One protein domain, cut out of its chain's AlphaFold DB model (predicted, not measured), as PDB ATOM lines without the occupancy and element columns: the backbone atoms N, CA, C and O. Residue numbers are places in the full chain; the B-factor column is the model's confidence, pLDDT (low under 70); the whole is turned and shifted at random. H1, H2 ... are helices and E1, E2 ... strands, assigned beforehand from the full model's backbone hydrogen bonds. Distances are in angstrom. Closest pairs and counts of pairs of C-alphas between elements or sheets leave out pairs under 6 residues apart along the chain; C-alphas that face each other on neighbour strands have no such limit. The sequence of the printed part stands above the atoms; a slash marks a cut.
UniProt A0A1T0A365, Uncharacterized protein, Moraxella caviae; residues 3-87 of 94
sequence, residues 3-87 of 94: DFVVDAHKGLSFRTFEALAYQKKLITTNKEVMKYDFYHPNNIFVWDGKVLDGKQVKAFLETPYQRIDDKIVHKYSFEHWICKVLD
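AT A GLANCE: This is residues 3 to 87 of the 94 residues of an uncharacterized protein of Moraxella caviae (UniProt A0A1T0A365). A tiny sheet of two parallel strands, E1 and E2, has the short helices H1, H2 and H3 set round it, and H4 and H5 lead away from H1 to one end of a flat outline, with H3 toward the other end. The printed part has 85 residues, in the order H1, E1, H2, E2, H3, H4, H5. The class is mostly helix, though under half of the residues are in named elements. It is only just compact, close to loose, with a radius of gyration of the C-alphas of 13.8 A and spans of 47 by 32 by 18 A.

IN THESE COORDINATES: H1 is residues 14 to 21, 10.6 A long, from C-alpha 14 at (157.529, 154.316, 183.948). E1 is residues 26 to 28 and H2 residues 31 to 35, 6.2 A and 8.2 A long. E2 is residues 44 to 46, 6.2 A, and H3 residues 54 to 62, 12.2 A. H4 is residues 70 to 75, 8.5 A, and H5 residues 78 to 85, 10.5 A, to C-alpha 85 at (143.109, 163.507, 185.858).

HOW THE PARTS SIT: E1 and E2 are parallel at 17 degrees, with N 28 and O 45 2.9 A apart, within hydrogen-bond range. E1, H2 and E2 form a strand-helix-strand unit, two parallel neighbour strands with a helix between, whose crossover is right-handed. The closest C-alphas of H1 and E1, Ala 19 and Leu 26, are 6.2 A apart; those of H2 and E2, Lys 31 and Val 46, 6.3 A; those of E2 and H3, Phe 45 and Phe 60, 7.3 A. H1 and H4 are close but not clearly touching, with closest C-alphas Ala 21 and Val 73 at 6.3 A. H4 and H5 are too, with His 74 and His 80 at 6.5 A. H3 and H4 are apart. In H1, H3, H4 and H5 every O i to N i+4 pair is within hydrogen-bond range; in H2 0 of 1 is, beside 2 of 2 O i to N i+3 pairs.

THE WHOLE: The C-alphas farthest apart, Lys 55 and Asp 87, are 47.2 A apart. The printed part has no cut and no long link. Its mean pLDDT is 92.8, and residue 7 is under 70.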
ATOM      1  N   ASP A   3     163.547 146.336 182.384       90.00
ATOM      2  CA  ASP A   3     162.677 146.638 183.512       90.00
ATOM      3  C   ASP A   3     162.404 145.402 184.375       90.00
ATOM      4  O   ASP A   3     161.989 144.357 183.882       90.00
ATOM      5  N   PHE A   4     162.611 145.530 185.682       86.56
ATOM      6  CA  PHE A   4     162.376 144.458 186.641       86.56
ATOM      7  C   PHE A   4     161.363 144.932 187.676       86.56
ATOM      8  O   PHE A   4     161.590 145.937 188.354       86.56
ATOM      9  N   VAL A   5     160.244 144.219 187.782       79.94
ATOM     10  CA  VAL A   5     159.240 144.470 188.822       79.94
ATOM     11  C   VAL A   5     159.728 143.898 190.142       79.94
ATOM     12  O   VAL A   5     160.228 142.777 190.193       79.94
ATOM     13  N   VAL A   6     159.555 144.675 191.206       76.25
ATOM     14  CA  VAL A   6     159.664 144.205 192.588       76.25
ATOM     15  C   VAL A   6     158.250 143.855 193.045       76.25
ATOM     16  O   VAL A   6     157.355 144.674 192.850       76.25
ATOM     17  N   ASP A   7     158.044 142.682 193.650       67.12
ATOM     18  CA  ASP A   7     156.716 142.122 193.987       67.12
ATOM     19  C   ASP A   7     155.785 143.066 194.775       67.12
ATOM     20  O   ASP A   7     154.564 142.922 194.740       67.12
ATOM     21  N   ALA A   8     156.340 144.060 195.473       71.62
ATOM     22  CA  ALA A   8     155.571 145.069 196.197       71.62
ATOM     23  C   ALA A   8     154.835 146.075 195.284       71.62
ATOM     24  O   ALA A   8     153.910 146.752 195.737       71.62
ATOM     25  N   HIS A   9     155.232 146.208 194.015       70.56
ATOM     26  CA  HIS A   9     154.653 147.171 193.080       70.56
ATOM     27  C   HIS A   9     153.537 146.548 192.238       70.56
ATOM     28  O   HIS A   9     153.687 145.476 191.655       70.56
ATOM     29  N   LYS A  10     152.418 147.268 192.127       77.25
ATOM     30  CA  LYS A  10     151.295 146.915 191.251       77.25
ATOM     31  C   LYS A  10     151.277 147.844 190.038       77.25
ATOM     32  O   LYS A  10     151.404 149.054 190.192       77.25
ATOM     33  N   GLY A  11     151.059 147.279 188.852       86.19
ATOM     34  CA  GLY A  11     150.986 148.025 187.591       86.19
ATOM     35  C   GLY A  11     152.312 148.093 186.829       86.19
ATOM     36  O   GLY A  11     153.289 147.435 187.182       86.19
ATOM     37  N   LEU A  12     152.317 148.853 185.732       92.38
ATOM     38  CA  LEU A  12     153.496 149.044 184.885       92.38
ATOM     39  C   LEU A  12     154.433 150.109 185.460       92.38
ATOM     40  O   LEU A  12     153.989 151.101 186.033       92.38
ATOM     41  N   SER A  13     155.735 149.921 185.256       91.56
ATOM     42  CA  SER A  13     156.752 150.927 185.567       91.56
ATOM     43  C   SER A  13     156.746 152.067 184.543       91.56
ATOM     44  O   SER A  13     156.330 151.884 183.395       91.56
ATOM     45  N   PHE A  14     157.321 153.222 184.904       91.00
ATOM     46  CA  PHE A  14     157.529 154.316 183.948       91.00
ATOM     47  C   PHE A  14     158.414 153.928 182.764       91.00
ATOM     48  O   PHE A  14     158.138 154.356 181.647       91.00
ATOM     49  N   ARG A  15     159.380 153.021 182.966       93.19
ATOM     50  CA  ARG A  15     160.196 152.476 181.875       93.19
ATOM     51  C   ARG A  15     159.334 151.860 180.781       93.19
ATOM     52  O   ARG A  15     159.663 151.978 179.611       93.19
ATOM     53  N   THR A  16     158.198 151.254 181.114       95.75
ATOM     54  CA  THR A  16     157.315 150.704 180.076       95.75
ATOM     55  C   THR A  16     156.782 151.799 179.147       95.75
ATOM     56  O   THR A  16     156.822 151.649 177.926       95.75
ATOM     57  N   PHE A  17     156.361 152.931 179.713       95.12
ATOM     58  CA  PHE A  17     155.836 154.066 178.953       95.12
ATOM     59  C   PHE A  17     156.935 154.853 178.226       95.12
ATOM     60  O   PHE A  17     156.732 155.277 177.094       95.12
ATOM     61  N   GLU A  18     158.127 154.978 178.812       95.06
ATOM     62  CA  GLU A  18     159.293 155.556 178.130       95.06
ATOM     63  C   GLU A  18     159.696 154.724 176.906       95.06
ATOM     64  O   GLU A  18     159.992 155.278 175.847       95.06
ATOM     65  N   ALA A  19     159.674 153.388 177.016       97.31
ATOM     66  CA  ALA A  19     159.975 152.508 175.886       97.31
ATOM     67  C   ALA A  19     158.988 152.739 174.740       97.31
ATOM     68  O   ALA A  19     159.405 152.845 173.588       97.31
ATOM     69  N   LEU A  20     157.700 152.853 175.076       97.31
ATOM     70  CA  LEU A  20     156.641 153.149 174.120       97.31
ATOM     71  C   LEU A  20     156.864 154.509 173.441       97.31
ATOM     72  O   LEU A  20     156.889 154.574 172.213       97.31
ATOM     73  N   ALA A  21     157.081 155.569 174.225       95.56
ATOM     74  CA  ALA A  21     157.245 156.934 173.725       95.56
ATOM     75  C   ALA A  21     158.478 157.094 172.819       95.56
ATOM     76  O   ALA A  21     158.405 157.741 171.776       95.56
ATOM     77  N   TYR A  22     159.600 156.466 173.176       96.62
ATOM     78  CA  TYR A  22     160.857 156.559 172.422       96.62
ATOM     79  C   TYR A  22     161.066 155.430 171.405       96.62
ATOM     80  O   TYR A  22     162.176 155.279 170.882       96.62
ATOM     81  N   GLN A  23     160.034 154.618 171.150       97.25
ATOM     82  CA  GLN A  23     160.080 153.470 170.239       97.25
ATOM     83  C   GLN A  23     161.279 152.545 170.516       97.25
ATOM     84  O   GLN A  23     162.012 152.120 169.620       97.25
ATOM     85  N   LYS A  24     161.530 152.267 171.799       97.81
ATOM     86  CA  LYS A  24     162.619 151.396 172.250       97.81
ATOM     87  C   LYS A  24     162.087 150.013 172.579       97.81
ATOM     88  O   LYS A  24     161.047 149.857 173.210       97.81
ATOM     89  N   LYS A  25     162.881 148.996 172.245       98.38
ATOM     90  CA  LYS A  25     162.647 147.634 172.726       98.38
ATOM     91  C   LYS A  25     162.760 147.557 174.251       98.38
ATOM     92  O   LYS A  25     163.710 148.097 174.843       98.38
ATOM     93  N   LEU A  26     161.834 146.830 174.863       98.25
ATOM     94  CA  LEU A  26     161.755 146.585 176.297       98.25
ATOM     95  C   LEU A  26     161.933 145.096 176.591       98.25
ATOM     96  O   LEU A  26     161.264 144.262 175.997       98.25
ATOM     97  N   ILE A  27     162.805 144.772 177.539       97.31
ATOM     98  CA  ILE A  27     162.839 143.462 178.191       97.31
ATOM     99  C   ILE A  27     162.270 143.671 179.592       97.31
ATOM    100  O   ILE A  27     162.789 144.515 180.322       97.31
ATOM    101  N   THR A  28     161.201 142.965 179.960       96.19
ATOM    102  CA  THR A  28     160.530 143.156 181.255       96.19
ATOM    103  C   THR A  28     160.142 141.844 181.922       96.19
ATOM    104  O   THR A  28     159.785 140.891 181.237       96.19
ATOM    105  N   THR A  29     160.164 141.797 183.255       94.81
ATOM    106  CA  THR A  29     159.529 140.708 184.025       94.81
ATOM    107  C   THR A  29     158.040 140.943 184.288       94.81
ATOM    108  O   THR A  29     157.349 140.056 184.795       94.81
ATOM    109  N   ASN A  30     157.512 142.117 183.928       94.94
ATOM    110  CA  ASN A  30     156.117 142.466 184.157       94.94
ATOM    111  C   ASN A  30     155.187 141.836 183.113       94.94
ATOM    112  O   ASN A  30     154.965 142.395 182.039       94.94
ATOM    113  N   LYS A  31     154.585 140.690 183.438       93.88
ATOM    114  CA  LYS A  31     153.624 140.011 182.551       93.88
ATOM    115  C   LYS A  31     152.346 140.818 182.301       93.88
ATOM    116  O   LYS A  31     151.686 140.593 181.289       93.88
ATOM    117  N   GLU A  32     152.014 141.774 183.171       94.50
ATOM    118  CA  GLU A  32     150.814 142.603 183.020       94.50
ATOM    119  C   GLU A  32     150.844 143.441 181.741       94.50
ATOM    120  O   GLU A  32     149.786 143.761 181.208       94.50
ATOM    121  N   VAL A  33     152.035 143.727 181.197       96.31
ATOM    122  CA  VAL A  33     152.198 144.491 179.951       96.31
ATOM    123  C   VAL A  33     151.440 143.875 178.774       96.31
ATOM    124  O   VAL A  33     150.967 144.605 177.912       96.31
ATOM    125  N   MET A  34     151.239 142.553 178.771       96.75
ATOM    126  CA  MET A  34     150.506 141.843 177.717       96.75
ATOM    127  C   MET A  34     149.010 142.189 177.672       96.75
ATOM    128  O   MET A  34     148.343 141.870 176.694       96.75
ATOM    129  N   LYS A  35     148.467 142.826 178.718       96.75
ATOM    130  CA  LYS A  35     147.057 143.246 178.795       96.75
ATOM    131  C   LYS A  35     146.796 144.609 178.139       96.75
ATOM    132  O   LYS A  35     145.648 145.038 178.083       96.75
ATOM    133  N   TYR A  36     147.843 145.304 177.696       97.44
ATOM    134  CA  TYR A  36     147.761 146.656 177.148       97.44
ATOM    135  C   TYR A  36     147.736 146.626 175.615       97.44
ATOM    136  O   TYR A  36     148.368 145.785 174.983       97.44
ATOM    137  N   ASP A  37     147.025 147.576 175.012       97.62
ATOM    138  CA  ASP A  37     146.806 147.688 173.559       97.62
ATOM    139  C   ASP A  37     148.064 148.058 172.751       97.62
ATOM    140  O   ASP A  37     148.080 147.898 171.534       97.62
ATOM    141  N   PHE A  38     149.135 148.500 173.414       97.75
ATOM    142  CA  PHE A  38     150.450 148.716 172.801       97.75
ATOM    143  C   PHE A  38     151.374 147.490 172.849       97.75
ATOM    144  O   PHE A  38     152.516 147.571 172.385       97.75
ATOM    145  N   TYR A  39     150.943 146.367 173.438       98.44
ATOM    146  CA  TYR A  39     151.781 145.174 173.503       98.44
ATOM    147  C   TYR A  39     152.047 144.614 172.105       98.44
ATOM    148  O   TYR A  39     151.130 144.307 171.344       98.44
ATOM    149  N   HIS A  40     153.327 144.422 171.795       98.56
ATOM    150  CA  HIS A  40     153.756 143.710 170.602       98.56
ATOM    151  C   HIS A  40     155.027 142.899 170.905       98.56
ATOM    152  O   HIS A  40     155.986 143.471 171.437       98.56
ATOM    153  N   PRO A  41     155.103 141.605 170.541       97.94
ATOM    154  CA  PRO A  41     156.241 140.743 170.885       97.94
ATOM    155  C   PRO A  41     157.560 141.182 170.232       97.94
ATOM    156  O   PRO A  41     158.630 140.954 170.788       97.94
ATOM    157  N   ASN A  42     157.509 141.889 169.096       98.44
ATOM    158  CA  ASN A  42     158.715 142.472 168.488       98.44
ATOM    159  C   ASN A  42     159.257 143.676 169.278       98.44
ATOM    160  O   ASN A  42     160.413 144.053 169.101       98.44
ATOM    161  N   ASN A  43     158.447 144.290 170.140       98.56
ATOM    162  CA  ASN A  43     158.821 145.485 170.896       98.56
ATOM    163  C   ASN A  43     159.107 145.160 172.357       98.56
ATOM    164  O   ASN A  43     159.949 145.810 172.972       98.56
ATOM    165  N   ILE A  44     158.407 144.168 172.911       98.44
ATOM    166  CA  ILE A  44     158.434 143.836 174.331       98.44
ATOM    167  C   ILE A  44     158.699 142.341 174.501       98.44
ATOM    168  O   ILE A  44     157.853 141.503 174.187       98.44
ATOM    169  N   PHE A  45     159.863 142.018 175.054       97.88
ATOM    170  CA  PHE A  45     160.221 140.676 175.483       97.88
ATOM    171  C   PHE A  45     159.836 140.498 176.953       97.88
ATOM    172  O   PHE A  45     160.393 141.159 177.835       97.88
ATOM    173  N   VAL A  46     158.889 139.602 177.223       96.31
ATOM    174  CA  VAL A  46     158.443 139.289 178.586       96.31
ATOM    175  C   VAL A  46     159.253 138.108 179.111       96.31
ATOM    176  O   VAL A  46     159.079 136.975 178.668       96.31
ATOM    177  N   TRP A  47     160.150 138.381 180.051       95.00
ATOM    178  CA  TRP A  47     161.016 137.393 180.680       95.00
ATOM    179  C   TRP A  47     160.373 136.835 181.951       95.00
ATOM    180  O   TRP A  47     159.811 137.572 182.756       95.00
ATOM    181  N   ASP A  48     160.461 135.523 182.161       89.81
ATOM    182  CA  ASP A  48     159.874 134.850 183.323       89.81
ATOM    183  C   ASP A  48     160.775 134.856 184.573       89.81
ATOM    184  O   ASP A  48     160.405 134.261 185.583       89.81
ATOM    185  N   GLY A  49     161.936 135.519 184.510       85.81
ATOM    186  CA  GLY A  49     162.901 135.608 185.608       85.81
ATOM    187  C   GLY A  49     163.807 134.382 185.767       85.81
ATOM    188  O   GLY A  49     164.602 134.340 186.704       85.81
ATOM    189  N   LYS A  50     163.707 133.380 184.882       89.06
ATOM    190  CA  LYS A  50     164.594 132.199 184.866       89.06
ATOM    191  C   LYS A  50     165.826 132.437 184.001       89.06
ATOM    192  O   LYS A  50     166.036 133.527 183.507       89.06
ATOM    193  N   VAL A  51     166.665 131.429 183.772       88.81
ATOM    194  CA  VAL A  51     167.852 131.578 182.910       88.81
ATOM    195  C   VAL A  51     167.478 132.192 181.554       88.81
ATOM    196  O   VAL A  51     166.628 131.668 180.837       88.81
ATOM    197  N   LEU A  52     168.112 133.317 181.223       87.50
ATOM    198  CA  LEU A  52     167.884 134.044 179.980       87.50
ATOM    199  C   LEU A  52     168.848 133.530 178.903       87.50
ATOM    200  O   LEU A  52     170.064 133.640 179.054       87.50
ATOM    201  N   ASP A  53     168.316 132.977 177.812       92.50
ATOM    202  CA  ASP A  53     169.131 132.531 176.678       92.50
ATOM    203  C   ASP A  53     169.578 133.731 175.827       92.50
ATOM    204  O   ASP A  53     168.770 134.426 175.203       92.50
ATOM    205  N   GLY A  54     170.893 133.949 175.751       92.81
ATOM    206  CA  GLY A  54     171.487 135.019 174.952       92.81
ATOM    207  C   GLY A  54     171.124 134.958 173.464       92.81
ATOM    208  O   GLY A  54     171.027 136.008 172.828       92.81
ATOM    209  N   LYS A  55     170.862 133.769 172.897       95.06
ATOM    210  CA  LYS A  55     170.412 133.641 171.499       95.06
ATOM    211  C   LYS A  55     169.008 134.202 171.302       95.06
ATOM    212  O   LYS A  55     168.768 134.889 170.312       95.06
ATOM    213  N   GLN A  56     168.105 133.959 172.251       93.38
ATOM    214  CA  GLN A  56     166.742 134.494 172.211       93.38
ATOM    215  C   GLN A  56     166.741 136.015 172.347       93.38
ATOM    216  O   GLN A  56     166.074 136.702 171.575       93.38
ATOM    217  N   VAL A  57     167.538 136.551 173.278       94.88
ATOM    218  CA  VAL A  57     167.688 138.003 173.448       94.88
ATOM    219  C   VAL A  57     168.245 138.637 172.181       94.88
ATOM    220  O   VAL A  57     167.716 139.643 171.718       94.88
ATOM    221  N   LYS A  58     169.283 138.036 171.587       96.88
ATOM    222  CA  LYS A  58     169.869 138.522 170.337       96.88
ATOM    223  C   LYS A  58     168.840 138.541 169.202       96.88
ATOM    224  O   LYS A  58     168.653 139.588 168.591       96.88
ATOM    225  N   ALA A  59     168.120 137.440 168.989       97.12
ATOM    226  CA  ALA A  59     167.078 137.359 167.964       97.12
ATOM    227  C   ALA A  59     165.965 138.405 168.178       97.12
ATOM    228  O   ALA A  59     165.526 139.065 167.233       97.12
ATOM    229  N   PHE A  60     165.544 138.618 169.429       97.62
ATOM    230  CA  PHE A  60     164.600 139.680 169.770       97.62
ATOM    231  C   PHE A  60     165.154 141.064 169.421       97.62
ATOM    232  O   PHE A  60     164.442 141.856 168.811       97.62
ATOM    233  N   LEU A  61     166.404 141.371 169.781       96.88
ATOM    234  CA  LEU A  61     167.024 142.669 169.500       96.88
ATOM    235  C   LEU A  61     167.176 142.938 167.995       96.88
ATOM    236  O   LEU A  61     167.012 144.082 167.580       96.88
ATOM    237  N   GLU A  62     167.436 141.902 167.198       97.75
ATOM    238  CA  GLU A  62     167.589 141.984 165.737       97.75
ATOM    239  C   GLU A  62     166.251 142.096 164.990       97.75
ATOM    240  O   GLU A  62     166.205 142.614 163.874       97.75
ATOM    241  N   THR A  63     165.145 141.657 165.596       97.81
ATOM    242  CA  THR A  63     163.812 141.799 164.996       97.81
ATOM    243  C   THR A  63     163.464 143.287 164.833       97.81
ATOM    244  O   THR A  63     163.639 144.046 165.787       97.81
ATOM    245  N   PRO A  64     162.925 143.755 163.696       98.19
ATOM    246  CA  PRO A  64     162.526 145.155 163.548       98.19
ATOM    247  C   PRO A  64     161.495 145.589 164.599       98.19
ATOM    248  O   PRO A  64     160.612 144.817 164.978       98.19
ATOM    249  N   TYR A  65     161.601 146.833 165.075       98.31
ATOM    250  CA  TYR A  65     160.582 147.416 165.949       98.31
ATOM    251  C   TYR A  65     159.277 147.607 165.164       98.31
ATOM    252  O   TYR A  65     159.278 148.186 164.078       98.31
ATOM    253  N   GLN A  66     158.162 147.146 165.720       98.44
ATOM    254  CA  GLN A  66     156.831 147.357 165.167       98.44
ATOM    255  C   GLN A  66     156.311 148.726 165.608       98.44
ATOM    256  O   GLN A  66     156.051 148.939 166.791       98.44
ATOM    257  N   ARG A  67     156.118 149.666 164.677       97.88
ATOM    258  CA  ARG A  67     155.524 150.965 165.021       97.88
ATOM    259  C   ARG A  67     154.117 150.765 165.602       97.88
ATOM    260  O   ARG A  67     153.318 150.016 165.042       97.88
ATOM    261  N   ILE A  68     153.855 151.437 166.719       98.25
ATOM    262  CA  ILE A  68     152.547 151.497 167.380       98.25
ATOM    263  C   ILE A  68     151.818 152.750 166.891       98.25
ATOM    264  O   ILE A  68     152.470 153.757 166.617       98.25
ATOM    265  N   ASP A  69     150.492 152.676 166.755       97.88
ATOM    266  CA  ASP A  69     149.654 153.812 166.356       97.88
ATOM    267  C   ASP A  69     149.864 154.995 167.316       97.88
ATOM    268  O   ASP A  69     149.809 154.837 168.540       97.88
ATOM    269  N   ASP A  70     150.096 156.184 166.759       96.00
ATOM    270  CA  ASP A  70     150.400 157.391 167.526       96.00
ATOM    271  C   ASP A  70     149.247 157.760 168.490       96.00
ATOM    272  O   ASP A  70     149.495 158.323 169.556       96.00
ATOM    273  N   LYS A  71     147.997 157.363 168.200       96.38
ATOM    274  CA  LYS A  71     146.851 157.509 169.119       96.38
ATOM    275  C   LYS A  71     147.010 156.660 170.377       96.38
ATOM    276  O   LYS A  71     146.661 157.108 171.468       96.38
ATOM    277  N   ILE A  72     147.534 155.441 170.231       97.00
ATOM    278  CA  ILE A  72     147.822 154.558 171.364       97.00
ATOM    279  C   ILE A  72     149.003 155.129 172.148       97.00
ATOM    280  O   ILE A  72     148.921 155.226 173.365       97.00
ATOM    281  N   VAL A  73     150.068 155.586 171.482       97.00
ATOM    282  CA  VAL A  73     151.205 156.233 172.166       97.00
ATOM    283  C   VAL A  73     150.735 157.453 172.969       97.00
ATOM    284  O   VAL A  73     151.045 157.566 174.155       97.00
ATOM    285  N   HIS A  74     149.919 158.320 172.364       94.81
ATOM    286  CA  HIS A  74     149.362 159.506 173.013       94.81
ATOM    287  C   HIS A  74     148.466 159.161 174.210       94.81
ATOM    288  O   HIS A  74     148.557 159.819 175.237       94.81
ATOM    289  N   LYS A  75     147.651 158.099 174.137       94.69
ATOM    290  CA  LYS A  75     146.813 157.625 175.258       94.69
ATOM    291  C   LYS A  75     147.613 157.357 176.544       94.69
ATOM    292  O   LYS A  75     147.051 157.457 177.634       94.69
ATOM    293  N   TYR A  76     148.897 157.018 176.435       94.44
ATOM    294  CA  TYR A  76     149.781 156.760 177.577       94.44
ATOM    295  C   TYR A  76     150.812 157.870 177.819       94.44
ATOM    296  O   TYR A  76     151.718 157.688 178.633       94.44
ATOM    297  N   SER A  77     150.698 159.014 177.136       91.19
ATOM    298  CA  SER A  77     151.566 160.159 177.402       91.19
ATOM    299  C   SER A  77     151.246 160.772 178.768       91.19
ATOM    300  O   SER A  77     150.107 160.747 179.242       91.19
ATOM    301  N   PHE A  78     152.266 161.345 179.408       87.00
ATOM    302  CA  PHE A  78     152.086 162.060 180.671       87.00
ATOM    303  C   PHE A  78     151.104 163.233 180.523       87.00
ATOM    304  O   PHE A  78     150.278 163.456 181.402       87.00
ATOM    305  N   GLU A  79     151.150 163.926 179.383       86.50
ATOM    306  CA  GLU A  79     150.214 164.994 179.027       86.50
ATOM    307  C   GLU A  79     148.767 164.487 178.969       86.50
ATOM    308  O   GLU A  79     147.887 165.017 179.641       86.50
ATOM    309  N   HIS A  80     148.503 163.402 178.238       87.44
ATOM    310  CA  HIS A  80     147.152 162.851 178.168       87.44
ATOM    311  C   HIS A  80     146.659 162.376 179.540       87.44
ATOM    312  O   HIS A  80     145.492 162.570 179.887       87.44
ATOM    313  N   TRP A  81     147.545 161.778 180.341       88.56
ATOM    314  CA  TRP A  81     147.223 161.367 181.704       88.56
ATOM    315  C   TRP A  81     146.865 162.564 182.594       88.56
ATOM    316  O   TRP A  81     145.842 162.509 183.277       88.56
ATOM    317  N   ILE A  82     147.649 163.649 182.569       87.62
ATOM    318  CA  ILE A  82     147.402 164.810 183.433       87.62
ATOM    319  C   ILE A  82     146.128 165.553 183.025       87.62
ATOM    320  O   ILE A  82     145.328 165.890 183.896       87.62
ATOM    321  N   CYS A  83     145.874 165.710 181.720       87.50
ATOM    322  CA  CYS A  83     144.634 166.308 181.226       87.50
ATOM    323  C   CYS A  83     143.413 165.498 181.673       87.50
ATOM    324  O   CYS A  83     142.433 166.067 182.143       87.50
ATOM    325  N   LYS A  84     143.498 164.163 181.615       86.50
ATOM    326  CA  LYS A  84     142.421 163.272 182.067       86.50
ATOM    327  C   LYS A  84     142.179 163.336 183.577       86.50
ATOM    328  O   LYS A  84     141.034 163.255 184.002       86.50
ATOM    329  N   VAL A  85     143.232 163.432 184.389       88.44
ATOM    330  CA  VAL A  85     143.109 163.507 185.858       88.44
ATOM    331  C   VAL A  85     142.536 164.850 186.306       88.44
ATOM    332  O   VAL A  85     141.778 164.894 187.270       88.44
ATOM    333  N   LEU A  86     142.888 165.932 185.611       90.25
ATOM    334  CA  LEU A  86     142.447 167.289 185.936       90.25
ATOM    335  C   LEU A  86     141.144 167.701 185.224       90.25
ATOM    336  O   LEU A  86     140.718 168.839 185.391       90.25
ATOM    337  N   ASP A  87     140.538 166.800 184.441       84.69
ATOM    338  CA  ASP A  87     139.388 167.068 183.557       84.69
ATOM    339  C   ASP A  87     139.590 168.313 182.676       84.69
ATOM    340  O   ASP A  87     138.685 169.105 182.414       84.69
TER     341      ASP A  87